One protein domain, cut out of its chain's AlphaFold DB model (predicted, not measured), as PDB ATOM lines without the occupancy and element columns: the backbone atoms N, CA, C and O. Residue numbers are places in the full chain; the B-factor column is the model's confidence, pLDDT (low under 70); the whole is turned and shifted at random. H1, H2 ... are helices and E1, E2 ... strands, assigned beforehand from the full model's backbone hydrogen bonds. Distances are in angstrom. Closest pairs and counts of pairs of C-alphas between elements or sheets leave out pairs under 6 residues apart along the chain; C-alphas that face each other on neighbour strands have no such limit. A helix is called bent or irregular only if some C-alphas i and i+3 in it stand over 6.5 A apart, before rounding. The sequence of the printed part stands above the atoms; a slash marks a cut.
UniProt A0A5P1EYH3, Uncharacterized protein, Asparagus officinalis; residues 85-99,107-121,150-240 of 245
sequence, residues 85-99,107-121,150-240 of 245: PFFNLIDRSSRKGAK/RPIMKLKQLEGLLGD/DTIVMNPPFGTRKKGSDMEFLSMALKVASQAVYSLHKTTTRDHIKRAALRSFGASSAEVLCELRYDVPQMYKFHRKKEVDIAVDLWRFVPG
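This is residues 85 to 99, 107 to 121 and 150 to 240 of the 245 residues of an uncharacterized protein of Asparagus officinalis (UniProt A0A5P1EYH3). A curled, twisted five-stranded sheet has the long hairpin of E4 and E5 along the longest axis, helices H3 and H4 over one face, and H1 and H2 only grazing it. The 121 printed residues include four named helices and five named strands, in the order H1 E1 H2 E2 H3 E3 H4 E4 E5; the sheet, E1 E4 E5 E3 E2, is mixed, as is the class. The whole is compact, radius of gyration of the C-alphas 15.3 A, spans 44 by 37 by 21 A.

Look first at E4, residues 203 to 217, and E5, residues 227 to 239, an antiparallel hairpin with N 212 and O 232 2.7 A apart. E3, residues 177 to 186, is antiparallel to E5, with N 233 and O 185 at 2.7 A. Edge strand E2, residues 150 to 154, is parallel to E3, N 182 and O 152 at 2.8 A; edge strand E1, residues 109 to 111, is parallel to E4, N 110 and O 211 at 2.9 A. H3, residues 165 to 176, and H4, residues 187 to 199, make two layers, helices on one face of a sheet, at heights of 8.7 A and 6.6 A. They only just touch, with 3 pairs of C-alphas within 8 A, the closest Ser 171 and Ala 197 at 7.5 A. E2, H3, E3 form a strand-helix-strand unit, parallel neighbours with a helix between; E3, H4, E4 form a split one, with E5 between E3 and E4 in the sheet; both crossovers are right-handed. H1, residues 85 to 96, and H2, residues 112 to 118, only graze the sheet. Every O i to N i+4 pair is within hydrogen-bond range in H1, H2 and H3, and 7 of 9 in H4, irregular with C-alphas 188 and 191 8.0 A apart.

Find H1 beginning at C-alpha 85 (-128.266, 16.812, 52.552). E4 runs 35.3 A and bends by 57 degrees at residue 210; E5 runs 36.7 A to C-alpha 239 (-119.451, 27.158, 35.728). E3 bends by 68 degrees at residue 180.

The C-alphas of Lys 99 and Lys 221, the two farthest apart, are 50.6 A apart. Residues 100 to 106 and 122 to 149 are not printed; the C-alpha gaps are 16.4 A and 26.9 A. Of the links printed whole, none is long. Low confidence, pLDDT under 70, marks 47 residues, among them 85 to 99 and 215 to 228.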
ATOM      1  N   PRO A  85    -127.122  15.957  52.203       35.41
ATOM      2  CA  PRO A  85    -128.266  16.812  52.552       35.41
ATOM      3  C   PRO A  85    -127.931  18.271  52.919       35.41
ATOM      4  O   PRO A  85    -128.702  19.170  52.592       35.41
ATOM      5  N   PHE A  86    -126.787  18.531  53.565       38.97
ATOM      6  CA  PHE A  86    -126.341  19.875  53.957       38.97
ATOM      7  C   PHE A  86    -126.128  20.774  52.738       38.97
ATOM      8  O   PHE A  86    -126.571  21.919  52.722       38.97
ATOM      9  N   PHE A  87    -125.511  20.235  51.684       43.19
ATOM     10  CA  PHE A  87    -125.261  20.980  50.450       43.19
ATOM     11  C   PHE A  87    -126.560  21.311  49.707       43.19
ATOM     12  O   PHE A  87    -126.736  22.449  49.275       43.19
ATOM     13  N   ASN A  88    -127.509  20.368  49.642       37.38
ATOM     14  CA  ASN A  88    -128.833  20.612  49.058       37.38
ATOM     15  C   ASN A  88    -129.643  21.649  49.857       37.38
ATOM     16  O   ASN A  88    -130.360  22.459  49.265       37.38
ATOM     17  N   LEU A  89    -129.526  21.654  51.191       42.31
ATOM     18  CA  LEU A  89    -130.172  22.646  52.054       42.31
ATOM     19  C   LEU A  89    -129.574  24.047  51.855       42.31
ATOM     20  O   LEU A  89    -130.324  25.014  51.715       42.31
ATOM     21  N   ILE A  90    -128.243  24.159  51.773       48.75
ATOM     22  CA  ILE A  90    -127.572  25.439  51.513       48.75
ATOM     23  C   ILE A  90    -127.898  25.964  50.114       48.75
ATOM     24  O   ILE A  90    -128.202  27.147  49.980       48.75
ATOM     25  N   ASP A  91    -127.892  25.120  49.078       41.59
ATOM     26  CA  ASP A  91    -128.240  25.555  47.720       41.59
ATOM     27  C   ASP A  91    -129.701  26.034  47.641       41.59
ATOM     28  O   ASP A  91    -129.973  27.103  47.095       41.59
ATOM     29  N   ARG A  92    -130.649  25.323  48.276       43.12
ATOM     30  CA  ARG A  92    -132.053  25.772  48.380       43.12
ATOM     31  C   ARG A  92    -132.192  27.092  49.143       43.12
ATOM     32  O   ARG A  92    -132.994  27.937  48.742       43.12
ATOM     33  N   SER A  93    -131.422  27.288  50.214       41.69
ATOM     34  CA  SER A  93    -131.411  28.539  50.984       41.69
ATOM     35  C   SER A  93    -130.785  29.699  50.198       41.69
ATOM     36  O   SER A  93    -131.298  30.815  50.240       41.69
ATOM     37  N   SER A  94    -129.716  29.439  49.439       46.31
ATOM     38  CA  SER A  94    -129.049  30.415  48.570       46.31
ATOM     39  C   SER A  94    -129.976  30.879  47.438       46.31
ATOM     40  O   SER A  94    -130.142  32.082  47.237       46.31
ATOM     41  N   ARG A  95    -130.699  29.956  46.777       44.03
ATOM     42  CA  ARG A  95    -131.690  30.295  45.733       44.03
ATOM     43  C   ARG A  95    -132.860  31.137  46.263       44.03
ATOM     44  O   ARG A  95    -133.319  32.041  45.569       44.03
ATOM     45  N   LYS A  96    -133.336  30.881  47.490       38.78
ATOM     46  CA  LYS A  96    -134.413  31.667  48.132       38.78
ATOM     47  C   LYS A  96    -133.953  33.054  48.615       38.78
ATOM     48  O   LYS A  96    -134.786  33.944  48.763       38.78
ATOM     49  N   GLY A  97    -132.650  33.253  48.828       37.72
ATOM     50  CA  GLY A  97    -132.050  34.513  49.285       37.72
ATOM     51  C   GLY A  97    -131.756  35.543  48.187       37.72
ATOM     52  O   GLY A  97    -131.364  36.662  48.503       37.72
ATOM     53  N   ALA A  98    -131.982  35.220  46.909       39.50
ATOM     54  CA  ALA A  98    -131.700  36.113  45.776       39.50
ATOM     55  C   ALA A  98    -132.657  37.327  45.647       39.50
ATOM     56  O   ALA A  98    -132.623  38.039  44.644       39.50
ATOM     57  N   LYS A  99    -133.489  37.619  46.660       35.47
ATOM     58  CA  LYS A  99    -134.207  38.897  46.788       35.47
ATOM     59  C   LYS A  99    -133.438  39.854  47.708       35.47
ATOM     60  O   LYS A  99    -133.597  39.839  48.922       35.47
ATOM     61  N   ARG A 107    -120.864  37.482  56.679       65.00
ATOM     62  CA  ARG A 107    -121.151  36.072  56.375       65.00
ATOM     63  C   ARG A 107    -121.200  35.279  57.686       65.00
ATOM     64  O   ARG A 107    -120.426  35.590  58.593       65.00
ATOM     65  N   PRO A 108    -122.079  34.273  57.801       65.38
ATOM     66  CA  PRO A 108    -122.157  33.473  59.011       65.38
ATOM     67  C   PRO A 108    -120.863  32.667  59.183       65.38
ATOM     68  O   PRO A 108    -120.498  31.852  58.331       65.38
ATOM     69  N   ILE A 109    -120.171  32.915  60.294       71.00
ATOM     70  CA  ILE A 109    -119.097  32.055  60.792       71.00
ATOM     71  C   ILE A 109    -119.774  30.986  61.640       71.00
ATOM     72  O   ILE A 109    -120.455  31.316  62.610       71.00
ATOM     73  N   MET A 110    -119.600  29.720  61.281       68.75
ATOM     74  CA  MET A 110    -120.180  28.601  62.018       68.75
ATOM     75  C   MET A 110    -119.072  27.742  62.616       68.75
ATOM     76  O   MET A 110    -118.168  27.285  61.912       68.75
ATOM     77  N   LYS A 111    -119.140  27.494  63.929       63.00
ATOM     78  CA  LYS A 111    -118.319  26.449  64.551       63.00
ATOM     79  C   LYS A 111    -118.881  25.082  64.178       63.00
ATOM     80  O   LYS A 111    -120.098  24.916  64.116       63.00
ATOM     81  N   LEU A 112    -118.009  24.084  64.015       59.91
ATOM     82  CA  LEU A 112    -118.435  22.722  63.673       59.91
ATOM     83  C   LEU A 112    -119.490  22.180  64.650       59.91
ATOM     84  O   LEU A 112    -120.489  21.643  64.203       59.91
ATOM     85  N   LYS A 113    -119.345  22.429  65.958       59.38
ATOM     86  CA  LYS A 113    -120.332  22.015  66.975       59.38
ATOM     87  C   LYS A 113    -121.722  22.631  66.768       59.38
ATOM     88  O   LYS A 113    -122.731  21.983  67.017       59.38
ATOM     89  N   GLN A 114    -121.782  23.882  66.310       60.84
ATOM     90  CA  GLN A 114    -123.052  24.550  66.001       60.84
ATOM     91  C   GLN A 114    -123.679  23.951  64.740       60.84
ATOM     92  O   GLN A 114    -124.886  23.739  64.682       60.84
ATOM     93  N   LEU A 115    -122.842  23.635  63.750       60.34
ATOM     94  CA  LEU A 115    -123.268  22.954  62.539       60.34
ATOM     95  C   LEU A 115    -123.748  21.520  62.832       60.34
ATOM     96  O   LEU A 115    -124.774  21.108  62.313       60.34
ATOM     97  N   GLU A 116    -123.056  20.772  63.687       59.94
ATOM     98  CA  GLU A 116    -123.450  19.426  64.118       59.94
ATOM     99  C   GLU A 116    -124.807  19.420  64.823       59.94
ATOM    100  O   GLU A 116    -125.605  18.532  64.539       59.94
ATOM    101  N   GLY A 117    -125.096  20.432  65.651       59.31
ATOM    102  CA  GLY A 117    -126.416  20.622  66.258       59.31
ATOM    103  C   GLY A 117    -127.518  20.829  65.217       59.31
ATOM    104  O   GLY A 117    -128.522  20.130  65.244       59.31
ATOM    105  N   LEU A 118    -127.291  21.701  64.227       57.78
ATOM    106  CA  LEU A 118    -128.235  21.927  63.118       57.78
ATOM    107  C   LEU A 118    -128.399  20.700  62.203       57.78
ATOM    108  O   LEU A 118    -129.441  20.506  61.585       57.78
ATOM    109  N   LEU A 119    -127.351  19.885  62.076       53.31
ATOM    110  CA  LEU A 119    -127.347  18.655  61.287       53.31
ATOM    111  C   LEU A 119    -127.852  17.434  62.075       53.31
ATOM    112  O   LEU A 119    -127.893  16.343  61.493       53.31
ATOM    113  N   GLY A 120    -128.122  17.577  63.374       49.62
ATOM    114  CA  GLY A 120    -128.623  16.521  64.255       49.62
ATOM    115  C   GLY A 120    -130.070  16.149  63.943       49.62
ATOM    116  O   GLY A 120    -130.406  14.971  63.979       49.62
ATOM    117  N   ASP A 121    -130.857  17.135  63.507       50.47
ATOM    118  CA  ASP A 121    -132.268  16.976  63.131       50.47
ATOM    119  C   ASP A 121    -132.458  16.531  61.673       50.47
ATOM    120  O   ASP A 121    -133.575  16.278  61.221       50.47
ATOM    121  N   ASP A 150    -123.970  17.200  37.112       81.12
ATOM    122  CA  ASP A 150    -124.640  18.466  37.420       81.12
ATOM    123  C   ASP A 150    -123.903  19.265  38.486       81.12
ATOM    124  O   ASP A 150    -123.654  20.466  38.357       81.12
ATOM    125  N   THR A 151    -123.565  18.579  39.573       84.75
ATOM    126  CA  THR A 151    -122.998  19.190  40.765       84.75
ATOM    127  C   THR A 151    -121.816  18.382  41.256       84.75
ATOM    128  O   THR A 151    -121.915  17.172  41.442       84.75
ATOM    129  N   ILE A 152    -120.709  19.068  41.528       85.69
ATOM    130  CA  ILE A 152    -119.531  18.481  42.167       85.69
ATOM    131  C   ILE A 152    -119.454  18.979  43.603       85.69
ATOM    132  O   ILE A 152    -119.594  20.171  43.861       85.69
ATOM    133  N   VAL A 153    -119.186  18.070  44.537       87.31
ATOM    134  CA  VAL A 153    -118.884  18.393  45.935       87.31
ATOM    135  C   VAL A 153    -117.514  17.819  46.264       87.31
ATOM    136  O   VAL A 153    -117.277  16.633  46.047       87.31
ATOM    137  N   MET A 154    -116.604  18.639  46.788       85.69
ATOM    138  CA  MET A 154    -115.240  18.200  47.071       85.69
ATOM    139  C   MET A 154    -114.626  18.839  48.317       85.69
ATOM    140  O   MET A 154    -114.940  19.956  48.723       85.69
ATOM    141  N   ASN A 155    -113.692  18.098  48.904       90.69
ATOM    142  CA  ASN A 155    -112.763  18.575  49.918       90.69
ATOM    143  C   ASN A 155    -111.342  18.289  49.408       90.69
ATOM    144  O   ASN A 155    -110.782  17.233  49.722       90.69
ATOM    145  N   PRO A 156    -110.809  19.142  48.517       86.31
ATOM    146  CA  PRO A 156    -109.529  18.887  47.888       86.31
ATOM    147  C   PRO A 156    -108.390  18.938  48.919       86.31
ATOM    148  O   PRO A 156    -108.504  19.573  49.970       86.31
ATOM    149  N   PRO A 157    -107.245  18.300  48.636       81.31
ATOM    150  CA  PRO A 157    -106.084  18.404  49.512       81.31
ATOM    151  C   PRO A 157    -105.631  19.870  49.627       81.31
ATOM    152  O   PRO A 157    -105.233  20.470  48.635       81.31
ATOM    153  N   PHE A 158    -105.606  20.428  50.845       72.00
ATOM    154  CA  PHE A 158    -105.299  21.848  51.123       72.00
ATOM    155  C   PHE A 158    -103.841  22.298  50.871       72.00
ATOM    156  O   PHE A 158    -103.334  23.211  51.536       72.00
ATOM    157  N   GLY A 159    -103.115  21.612  49.994       61.75
ATOM    158  CA  GLY A 159    -101.786  22.010  49.545       61.75
ATOM    159  C   GLY A 159    -100.667  21.934  50.591       61.75
ATOM    160  O   GLY A 159     -99.571  22.421  50.340       61.75
ATOM    161  N   THR A 160    -100.904  21.319  51.761       62.41
ATOM    162  CA  THR A 160     -99.933  21.272  52.877       62.41
ATOM    163  C   THR A 160     -98.626  20.552  52.518       62.41
ATOM    164  O   THR A 160     -97.594  20.847  53.109       62.41
ATOM    165  N   ARG A 161     -98.656  19.607  51.563       62.81
ATOM    166  CA  ARG A 161     -97.467  18.865  51.087       62.81
ATOM    167  C   ARG A 161     -97.048  19.238  49.661       62.81
ATOM    168  O   ARG A 161     -95.860  19.347  49.393       62.81
ATOM    169  N   LYS A 162     -98.012  19.442  48.757       69.69
ATOM    170  CA  LYS A 162     -97.804  19.869  47.364       69.69
ATOM    171  C   LYS A 162     -98.632  21.128  47.126       69.69
ATOM    172  O   LYS A 162     -99.855  21.070  47.212       69.69
ATOM    173  N   LYS A 163     -97.979  22.261  46.860       75.12
ATOM    174  CA  LYS A 163     -98.676  23.526  46.589       75.12
ATOM    175  C   LYS A 163     -99.526  23.402  45.317       75.12
ATOM    176  O   LYS A 163     -99.091  22.784  44.351       75.12
ATOM    177  N   GLY A 164    -100.719  23.995  45.328       79.69
ATOM    178  CA  GLY A 164    -101.580  24.131  44.148       79.69
ATOM    179  C   GLY A 164    -102.425  22.911  43.774       79.69
ATOM    180  O   GLY A 164    -103.149  22.975  42.786       79.69
ATOM    181  N   SER A 165    -102.385  21.810  44.534       81.81
ATOM    182  CA  SER A 165    -103.244  20.648  44.247       81.81
ATOM    183  C   SER A 165    -104.736  20.946  44.389       81.81
ATOM    184  O   SER A 165    -105.540  20.403  43.646       81.81
ATOM    185  N   ASP A 166    -105.120  21.838  45.293       85.50
ATOM    186  CA  ASP A 166    -106.493  22.324  45.412       85.50
ATOM    187  C   ASP A 166    -106.964  23.091  44.170       85.50
ATOM    188  O   ASP A 166    -108.117  22.965  43.761       85.50
ATOM    189  N   MET A 167    -106.053  23.819  43.525       91.00
ATOM    190  CA  MET A 167    -106.321  24.539  42.282       91.00
ATOM    191  C   MET A 167    -106.447  23.598  41.078       91.00
ATOM    192  O   MET A 167    -107.304  23.826  40.225       91.00
ATOM    193  N   GLU A 168    -105.646  22.524  41.021       88.81
ATOM    194  CA  GLU A 168    -105.776  21.467  39.999       88.81
ATOM    195  C   GLU A 168    -107.179  20.831  40.059       88.81
ATOM    196  O   GLU A 168    -107.844  20.681  39.033       88.81
ATOM    197  N   PHE A 169    -107.661  20.536  41.269       90.50
ATOM    198  CA  PHE A 169    -108.999  19.986  41.496       90.50
ATOM    199  C   PHE A 169    -110.101  20.962  41.097       90.50
ATOM    200  O   PHE A 169    -111.026  20.588  40.377       90.50
ATOM    201  N   LEU A 170    -109.989  22.220  41.529       92.00
ATOM    202  CA  LEU A 170    -110.979  23.244  41.216       92.00
ATOM    203  C   LEU A 170    -111.089  23.502  39.711       92.00
ATOM    204  O   LEU A 170    -112.197  23.606  39.185       92.00
ATOM    205  N   SER A 171    -109.949  23.565  39.017       92.81
ATOM    206  CA  SER A 171    -109.917  23.730  37.565       92.81
ATOM    207  C   SER A 171    -110.646  22.592  36.858       92.81
ATOM    208  O   SER A 171    -111.425  22.851  35.942       92.81
ATOM    209  N   MET A 172    -110.437  21.343  37.294       89.38
ATOM    210  CA  MET A 172    -111.123  20.218  36.670       89.38
ATOM    211  C   MET A 172    -112.605  20.156  37.002       89.38
ATOM    212  O   MET A 172    -113.411  19.929  36.104       89.38
ATOM    213  N   ALA A 173    -112.979  20.431  38.248       90.00
ATOM    214  CA  ALA A 173    -114.380  20.452  38.641       90.00
ATOM    215  C   ALA A 173    -115.191  21.465  37.818       90.00
ATOM    216  O   ALA A 173    -116.280  21.148  37.354       90.00
ATOM    217  N   LEU A 174    -114.645  22.660  37.575       91.56
ATOM    218  CA  LEU A 174    -115.318  23.699  36.787       91.56
ATOM    219  C   LEU A 174    -115.462  23.364  35.297       91.56
ATOM    220  O   LEU A 174    -116.339  23.921  34.648       91.56
ATOM    221  N   LYS A 175    -114.631  22.465  34.758       88.88
ATOM    222  CA  LYS A 175    -114.766  21.968  33.378       88.88
ATOM    223  C   LYS A 175    -115.822  20.873  33.239       88.88
ATOM    224  O   LYS A 175    -116.326  20.665  32.143       88.88
ATOM    225  N   VAL A 176    -116.087  20.141  34.320       85.88
ATOM    226  CA  VAL A 176    -116.922  18.931  34.316       85.88
ATOM    227  C   VAL A 176    -118.337  19.220  34.808       85.88
ATOM    228  O   VAL A 176    -119.293  18.684  34.259       85.88
ATOM    229  N   ALA A 177    -118.483  20.058  35.837       85.81
ATOM    230  CA  ALA A 177    -119.789  20.407  36.375       85.81
ATOM    231  C   ALA A 177    -120.588  21.253  35.376       85.81
ATOM    232  O   ALA A 177    -120.061  22.218  34.825       85.81
ATOM    233  N   SER A 178    -121.873  20.945  35.202       85.12
ATOM    234  CA  SER A 178    -122.774  21.759  34.377       85.12
ATOM    235  C   SER A 178    -123.470  22.873  35.171       85.12
ATOM    236  O   SER A 178    -123.753  23.928  34.608       85.12
ATOM    237  N   GLN A 179    -123.724  22.683  36.475       85.06
ATOM    238  CA  GLN A 179    -124.506  23.630  37.285       85.06
ATOM    239  C   GLN A 179    -123.714  24.255  38.433       85.06
ATOM    240  O   GLN A 179    -123.760  25.472  38.628       85.06
ATOM    241  N   ALA A 180    -123.024  23.441  39.238       88.94
ATOM    242  CA  ALA A 180    -122.403  23.937  40.464       88.94
ATOM    243  C   ALA A 180    -121.194  23.119  40.922       88.94
ATOM    244  O   ALA A 180    -121.129  21.900  40.777       88.94
ATOM    245  N   VAL A 181    -120.259  23.806  41.573       92.12
ATOM    246  CA  VAL A 181    -119.141  23.191  42.289       92.12
ATOM    247  C   VAL A 181    -119.132  23.703  43.725       92.12
ATOM    248  O   VAL A 181    -118.998  24.903  43.963       92.12
ATOM    249  N   TYR A 182    -119.228  22.786  44.680       91.06
ATOM    250  CA  TYR A 182    -119.049  23.040  46.101       91.06
ATOM    251  C   TYR A 182    -117.684  22.543  46.542       91.06
ATOM    252  O   TYR A 182    -117.358  21.369  46.365       91.06
ATOM    253  N   SER A 183    -116.880  23.426  47.123       91.06
ATOM    254  CA  SER A 183    -115.518  23.076  47.523       91.06
ATOM    255  C   SER A 183    -115.118  23.735  48.827       91.06
ATOM    256  O   SER A 183    -115.421  24.905  49.065       91.06
ATOM    257  N   LEU A 184    -114.398  22.990  49.656       89.06
ATOM    258  CA  LEU A 184    -113.767  23.507  50.862       89.06
ATOM    259  C   LEU A 184    -112.353  23.997  50.548       89.06
ATOM    260  O   LEU A 184    -111.549  23.257  49.987       89.06
ATOM    261  N   HIS A 185    -112.020  25.223  50.951       89.06
ATOM    262  CA  HIS A 185    -110.672  25.772  50.791       89.06
ATOM    263  C   HIS A 185    -110.249  26.629  51.981       89.06
ATOM    264  O   HIS A 185    -111.082  27.269  52.608       89.06
ATOM    265  N   LYS A 186    -108.949  26.701  52.282       89.62
ATOM    266  CA  LYS A 186    -108.439  27.524  53.393       89.62
ATOM    267  C   LYS A 186    -108.821  28.995  53.217       89.62
ATOM    268  O   LYS A 186    -108.561  29.583  52.164       89.62
ATOM    269  N   THR A 187    -109.314  29.620  54.283       90.06
ATOM    270  CA  THR A 187    -109.696  31.042  54.283       90.06
ATOM    271  C   THR A 187    -108.533  31.957  53.884       90.06
ATOM    272  O   THR A 187    -108.720  32.934  53.164       90.06
ATOM    273  N   THR A 188    -107.298  31.604  54.251       89.88
ATOM    274  CA  THR A 188    -106.087  32.361  53.885       89.88
ATOM    275  C   THR A 188    -105.815  32.417  52.379       89.88
ATOM    276  O   THR A 188    -105.078  33.284  51.921       89.88
ATOM    277  N   THR A 189    -106.408  31.513  51.595       90.44
ATOM    278  CA  THR A 189    -106.235  31.430  50.134       90.44
ATOM    279  C   THR A 189    -107.399  32.038  49.343       90.44
ATOM    280  O   THR A 189    -107.403  31.992  48.112       90.44
ATOM    281  N   ARG A 190    -108.369  32.653  50.032       93.31
ATOM    282  CA  ARG A 190    -109.640  33.145  49.478       93.31
ATOM    283  C   ARG A 190    -109.489  34.009  48.227       93.31
ATOM    284  O   ARG A 190    -110.110  33.726  47.203       93.31
ATOM    285  N   ASP A 191    -108.640  35.031  48.282       94.62
ATOM    286  CA  ASP A 191    -108.467  35.967  47.163       94.62
ATOM    287  C   ASP A 191    -107.764  35.332  45.964       94.62
ATOM    288  O   ASP A 191    -107.999  35.720  44.815       94.62
ATOM    289  N   HIS A 192    -106.890  34.355  46.206       94.19
ATOM    290  CA  HIS A 192    -106.246  33.607  45.133       94.19
ATOM    291  C   HIS A 192    -107.263  32.720  44.409       94.19
ATOM    292  O   HIS A 192    -107.370  32.788  43.185       94.19
ATOM    293  N   ILE A 193    -108.067  31.974  45.169       94.69
ATOM    294  CA  ILE A 193    -109.097  31.076  44.641       94.69
ATOM    295  C   ILE A 193    -110.142  31.847  43.845       94.69
ATOM    296  O   ILE A 193    -110.420  31.492  42.702       94.69
ATOM    297  N   LYS A 194    -110.673  32.944  44.403       96.56
ATOM    298  CA  LYS A 194    -111.679  33.766  43.718       96.56
ATOM    299  C   LYS A 194    -111.164  34.289  42.380       96.56
ATOM    300  O   LYS A 194    -111.865  34.212  41.374       96.56
ATOM    301  N   ARG A 195    -109.936  34.821  42.358       96.38
ATOM    302  CA  ARG A 195    -109.329  35.347  41.127       96.38
ATOM    303  C   ARG A 195    -109.108  34.250  40.095       96.38
ATOM    304  O   ARG A 195    -109.465  34.452  38.941       96.38
ATOM    305  N   ALA A 196    -108.548  33.114  40.497       95.75
ATOM    306  CA  ALA A 196    -108.285  32.005  39.587       95.75
ATOM    307  C   ALA A 196    -109.581  31.401  39.024       95.75
ATOM    308  O   ALA A 196    -109.673  31.189  37.818       95.75
ATOM    309  N   ALA A 197    -110.605  31.206  39.861       96.25
ATOM    310  CA  ALA A 197    -111.899  30.684  39.431       96.25
ATOM    311  C   ALA A 197    -112.533  31.562  38.340       96.25
ATOM    312  O   ALA A 197    -112.890  31.062  37.276       96.25
ATOM    313  N   LEU A 198    -112.609  32.876  38.579       96.00
ATOM    314  CA  LEU A 198    -113.271  33.818  37.670       96.00
ATOM    315  C   LEU A 198    -112.444  34.131  36.413       96.00
ATOM    316  O   LEU A 198    -113.006  34.304  35.338       96.00
ATOM    317  N   ARG A 199    -111.112  34.233  36.528       95.06
ATOM    318  CA  ARG A 199    -110.253  34.665  35.408       95.06
ATOM    319  C   ARG A 199    -109.691  33.510  34.588       95.06
ATOM    320  O   ARG A 199    -109.527  33.653  33.382       95.06
ATOM    321  N   SER A 200    -109.357  32.397  35.236       94.19
ATOM    322  CA  SER A 200    -108.555  31.326  34.631       94.19
ATOM    323  C   SER A 200    -109.333  30.030  34.439       94.19
ATOM    324  O   SER A 200    -109.063  29.305  33.488       94.19
ATOM    325  N   PHE A 201    -110.290  29.726  35.317       94.25
ATOM    326  CA  PHE A 201    -111.033  28.459  35.276       94.25
ATOM    327  C   PHE A 201    -112.442  28.589  34.699       94.25
ATOM    328  O   PHE A 201    -113.151  27.594  34.608       94.25
ATOM    329  N   GLY A 202    -112.834  29.795  34.282       93.00
ATOM    330  CA  GLY A 202    -114.085  30.019  33.568       93.00
ATOM    331  C   GLY A 202    -115.328  29.898  34.441       93.00
ATOM    332  O   GLY A 202    -116.365  29.515  33.924       93.00
ATOM    333  N   ALA A 203    -115.259  30.204  35.738       96.12
ATOM    334  CA  ALA A 203    -116.459  30.318  36.562       96.12
ATOM    335  C   ALA A 203    -117.208  31.630  36.259       96.12
ATOM    336  O   ALA A 203    -116.599  32.699  36.233       96.12
ATOM    337  N   SER A 204    -118.534  31.561  36.117       96.31
ATOM    338  CA  SER A 204    -119.425  32.733  36.090       96.31
ATOM    339  C   SER A 204    -119.484  33.433  37.444       96.31
ATOM    340  O   SER A 204    -119.556  34.658  37.524       96.31
ATOM    341  N   SER A 205    -119.486  32.658  38.531       96.00
ATOM    342  CA  SER A 205    -119.548  33.198  39.886       96.00
ATOM    343  C   SER A 205    -118.750  32.352  40.873       96.00
ATOM    344  O   SER A 205    -118.525  31.159  40.670       96.00
ATOM    345  N   ALA A 206    -118.294  33.007  41.941       96.69
ATOM    346  CA  ALA A 206    -117.509  32.416  43.016       96.69
ATOM    347  C   ALA A 206    -117.906  33.069  44.347       96.69
ATOM    348  O   ALA A 206    -117.581  34.237  44.600       96.69
ATOM    349  N   GLU A 207    -118.611  32.322  45.191       94.69
ATOM    350  CA  GLU A 207    -119.184  32.810  46.442       94.69
ATOM    351  C   GLU A 207    -118.782  31.926  47.626       94.69
ATOM    352  O   GLU A 207    -118.955  30.713  47.592       94.69
ATOM    353  N   VAL A 208    -118.287  32.534  48.710       93.12
ATOM    354  CA  VAL A 208    -118.153  31.855  50.010       93.12
ATOM    355  C   VAL A 208    -119.517  31.825  50.703       93.12
ATOM    356  O   VAL A 208    -120.021  32.872  51.105       93.12
ATOM    357  N   LEU A 209    -120.101  30.648  50.874       87.00
ATOM    358  CA  LEU A 209    -121.394  30.474  51.535       87.00
ATOM    359  C   LEU A 209    -121.276  30.640  53.052       87.00
ATOM    360  O   LEU A 209    -122.093  31.312  53.677       87.00
ATOM    361  N   CYS A 210    -120.237  30.053  53.647       84.06
ATOM    362  CA  CYS A 210    -119.944  30.185  55.070       84.06
ATOM    363  C   CYS A 210    -118.457  29.978  55.369       84.06
ATOM    364  O   CYS A 210    -117.721  29.375  54.583       84.06
ATOM    365  N   GLU A 211    -118.036  30.487  56.524       87.38
ATOM    366  CA  GLU A 211    -116.714  30.234  57.093       87.38
ATOM    367  C   GLU A 211    -116.842  29.173  58.188       87.38
ATOM    368  O   GLU A 211    -117.696  29.269  59.074       87.38
ATOM    369  N   LEU A 212    -115.983  28.165  58.122       82.56
ATOM    370  CA  LEU A 212    -115.912  27.022  59.018       82.56
ATOM    371  C   LEU A 212    -114.594  27.090  59.791       82.56
ATOM    372  O   LEU A 212    -113.538  27.350  59.212       82.56
ATOM    373  N   ARG A 213    -114.652  26.844  61.100       77.81
ATOM    374  CA  ARG A 213    -113.464  26.745  61.959       77.81
ATOM    375  C   ARG A 213    -113.362  25.363  62.579       77.81
ATOM    376  O   ARG A 213    -114.355  24.849  63.102       77.81
ATOM    377  N   TYR A 214    -112.163  24.797  62.507       70.75
ATOM    378  CA  TYR A 214    -111.833  23.482  63.035       70.75
ATOM    379  C   TYR A 214    -110.650  23.587  63.975       70.75
ATOM    380  O   TYR A 214    -109.548  23.925  63.547       70.75
ATOM    381  N   ASP A 215    -110.859  23.186  65.217       69.75
ATOM    382  CA  ASP A 215    -109.758  22.962  66.132       69.75
ATOM    383  C   ASP A 215    -109.239  21.540  65.897       69.75
ATOM    384  O   ASP A 215    -109.933  20.549  66.140       69.75
ATOM    385  N   VAL A 216    -108.043  21.429  65.313       66.69
ATOM    386  CA  VAL A 216    -107.415  20.129  65.065       66.69
ATOM    387  C   VAL A 216    -106.399  19.859  66.169       66.69
ATOM    388  O   VAL A 216    -105.359  20.532  66.210       66.69
ATOM    389  N   PRO A 217    -106.652  18.869  67.047       66.31
ATOM    390  CA  PRO A 217    -105.714  18.512  68.094       66.31
ATOM    391  C   PRO A 217    -104.456  17.883  67.495       66.31
ATOM    392  O   PRO A 217    -104.426  17.405  66.356       66.31
ATOM    393  N   GLN A 218    -103.386  17.852  68.279       64.44
ATOM    394  CA  GLN A 218    -102.118  17.270  67.872       64.44
ATOM    395  C   GLN A 218    -102.228  15.760  67.584       64.44
ATOM    396  O   GLN A 218    -102.036  14.927  68.461       64.44
ATOM    397  N   MET A 219    -102.462  15.381  66.325       55.78
ATOM    398  CA  MET A 219    -102.603  13.958  65.960       55.78
ATOM    399  C   MET A 219    -101.272  13.215  65.751       55.78
ATOM    400  O   MET A 219    -101.242  11.989  65.752       55.78
ATOM    401  N   TYR A 220    -100.165  13.935  65.539       59.56
ATOM    402  CA  TYR A 220     -98.870  13.353  65.185       59.56
ATOM    403  C   TYR A 220     -97.719  13.934  66.014       59.56
ATOM    404  O   TYR A 220     -97.723  15.107  66.394       59.56
ATOM    405  N   LYS A 221     -96.684  13.113  66.241       55.84
ATOM    406  CA  LYS A 221     -95.492  13.464  67.037       55.84
ATOM    407  C   LYS A 221     -94.662  14.614  66.441       55.84
ATOM    408  O   LYS A 221     -93.930  15.268  67.165       55.84
ATOM    409  N   PHE A 222     -94.791  14.876  65.138       63.94
ATOM    410  CA  PHE A 222     -94.073  15.944  64.421       63.94
ATOM    411  C   PHE A 222     -94.790  17.306  64.437       63.94
ATOM    412  O   PHE A 222     -94.307  18.275  63.850       63.94
ATOM    413  N   HIS A 223     -95.952  17.409  65.077       58.81
ATOM    414  CA  HIS A 223     -96.625  18.687  65.262       58.81
ATOM    415  C   HIS A 223     -95.981  19.465  66.416       58.81
ATOM    416  O   HIS A 223     -95.894  18.970  67.535       58.81
ATOM    417  N   ARG A 224     -95.570  20.709  66.150       61.44
ATOM    418  CA  ARG A 224     -94.999  21.610  67.168       61.44
ATOM    419  C   ARG A 224     -96.053  22.268  68.069       61.44
ATOM    420  O   ARG A 224     -95.707  22.786  69.122       61.44
ATOM    421  N   LYS A 225     -97.318  22.299  67.636       64.75
ATOM    422  CA  LYS A 225     -98.435  22.943  68.343       64.75
ATOM    423  C   LYS A 225     -99.414  21.886  68.848       64.75
ATOM    424  O   LYS A 225     -99.698  20.934  68.124       64.75
ATOM    425  N   LYS A 226     -99.934  22.094  70.064       60.22
ATOM    426  CA  LYS A 226    -100.916  21.212  70.720       60.22
ATOM    427  C   LYS A 226    -102.272  21.194  70.003       60.22
ATOM    428  O   LYS A 226    -102.952  20.175  69.999       60.22
ATOM    429  N   GLU A 227    -102.626  22.305  69.369       65.69
ATOM    430  CA  GLU A 227    -103.863  22.486  68.617       65.69
ATOM    431  C   GLU A 227    -103.627  23.523  67.516       65.69
ATOM    432  O   GLU A 227    -102.802  24.434  67.667       65.69
ATOM    433  N   VAL A 228    -104.300  23.357  66.381       63.72
ATOM    434  CA  VAL A 228    -104.281  24.325  65.281       63.72
ATOM    435  C   VAL A 228    -105.719  24.662  64.917       63.72
ATOM    436  O   VAL A 228    -106.453  23.772  64.495       63.72
ATOM    437  N   ASP A 229    -106.083  25.942  65.032       70.88
ATOM    438  CA  ASP A 229    -107.317  26.478  64.445       70.88
ATOM    439  C   ASP A 229    -107.141  26.550  62.922       70.88
ATOM    440  O   ASP A 229    -106.259  27.242  62.396       70.88
ATOM    441  N   ILE A 230    -107.958  25.786  62.204       75.94
ATOM    442  CA  ILE A 230    -108.015  25.764  60.750       75.94
ATOM    443  C   ILE A 230    -109.296  26.467  60.315       75.94
ATOM    444  O   ILE A 230    -110.396  25.934  60.454       75.94
ATOM    445  N   ALA A 231    -109.131  27.639  59.705       85.44
ATOM    446  CA  ALA A 231    -110.207  28.361  59.038       85.44
ATOM    447  C   ALA A 231    -110.334  27.918  57.569       85.44
ATOM    448  O   ALA A 231    -109.366  27.967  56.793       85.44
ATOM    449  N   VAL A 232    -111.533  27.481  57.192       87.25
ATOM    450  CA  VAL A 232    -111.880  26.983  55.858       87.25
ATOM    451  C   VAL A 232    -113.172  27.644  55.402       87.25
ATOM    452  O   VAL A 232    -114.115  27.804  56.161       87.25
ATOM    453  N   ASP A 233    -113.239  27.972  54.129       90.69
ATOM    454  CA  ASP A 233    -114.408  28.521  53.471       90.69
ATOM    455  C   ASP A 233    -115.131  27.420  52.707       90.69
ATOM    456  O   ASP A 233    -114.504  26.673  51.948       90.69
ATOM    457  N   LEU A 234    -116.453  27.367  52.848       90.69
ATOM    458  CA  LEU A 234    -117.300  26.641  51.916       90.69
ATOM    459  C   LEU A 234    -117.619  27.537  50.723       90.69
ATOM    460  O   LEU A 234    -118.331  28.531  50.858       90.69
ATOM    461  N   TRP A 235    -117.116  27.164  49.554       94.06
ATOM    462  CA  TRP A 235    -117.372  27.861  48.304       94.06
ATOM    463  C   TRP A 235    -118.505  27.224  47.513       94.06
ATOM    464  O   TRP A 235    -118.639  26.002  47.483       94.06
ATOM    465  N   ARG A 236    -119.244  28.072  46.799       94.75
ATOM    466  CA  ARG A 236    -120.079  27.734  45.652       94.75
ATOM    467  C   ARG A 236    -119.517  28.441  44.427       94.75
ATOM    468  O   ARG A 236    -119.407  29.668  44.408       94.75
ATOM    469  N   PHE A 237    -119.189  27.669  43.404       95.62
ATOM    470  CA  PHE A 237    -118.843  28.184  42.088       95.62
ATOM    471  C   PHE A 237    -119.910  27.779  41.082       95.62
ATOM    472  O   PHE A 237    -120.431  26.664  41.144       95.62
ATOM    473  N   VAL A 238    -120.207  28.676  40.147       95.00
ATOM    474  CA  VAL A 238    -121.070  28.384  38.999       95.00
ATOM    475  C   VAL A 238    -120.192  28.357  37.752       95.00
ATOM    476  O   VAL A 238    -119.537  29.370  37.482       95.00
ATOM    477  N   PRO A 239    -120.141  27.238  37.010       93.50
ATOM    478  CA  PRO A 239    -119.451  27.158  35.728       93.50
ATOM    479  C   PRO A 239    -119.928  28.238  34.747       93.50
ATOM    480  O   PRO A 239    -121.085  28.661  34.746       93.50
ATOM    481  N   GLY A 240    -118.999  28.739  33.941       90.31
ATOM    482  CA  GLY A 240    -119.268  29.676  32.858       90.31
ATOM    483  C   GLY A 240    -119.949  29.015  31.668       90.31
ATOM    484  O   GLY A 240    -119.846  27.798  31.509       90.31
TER     485      GLY A 240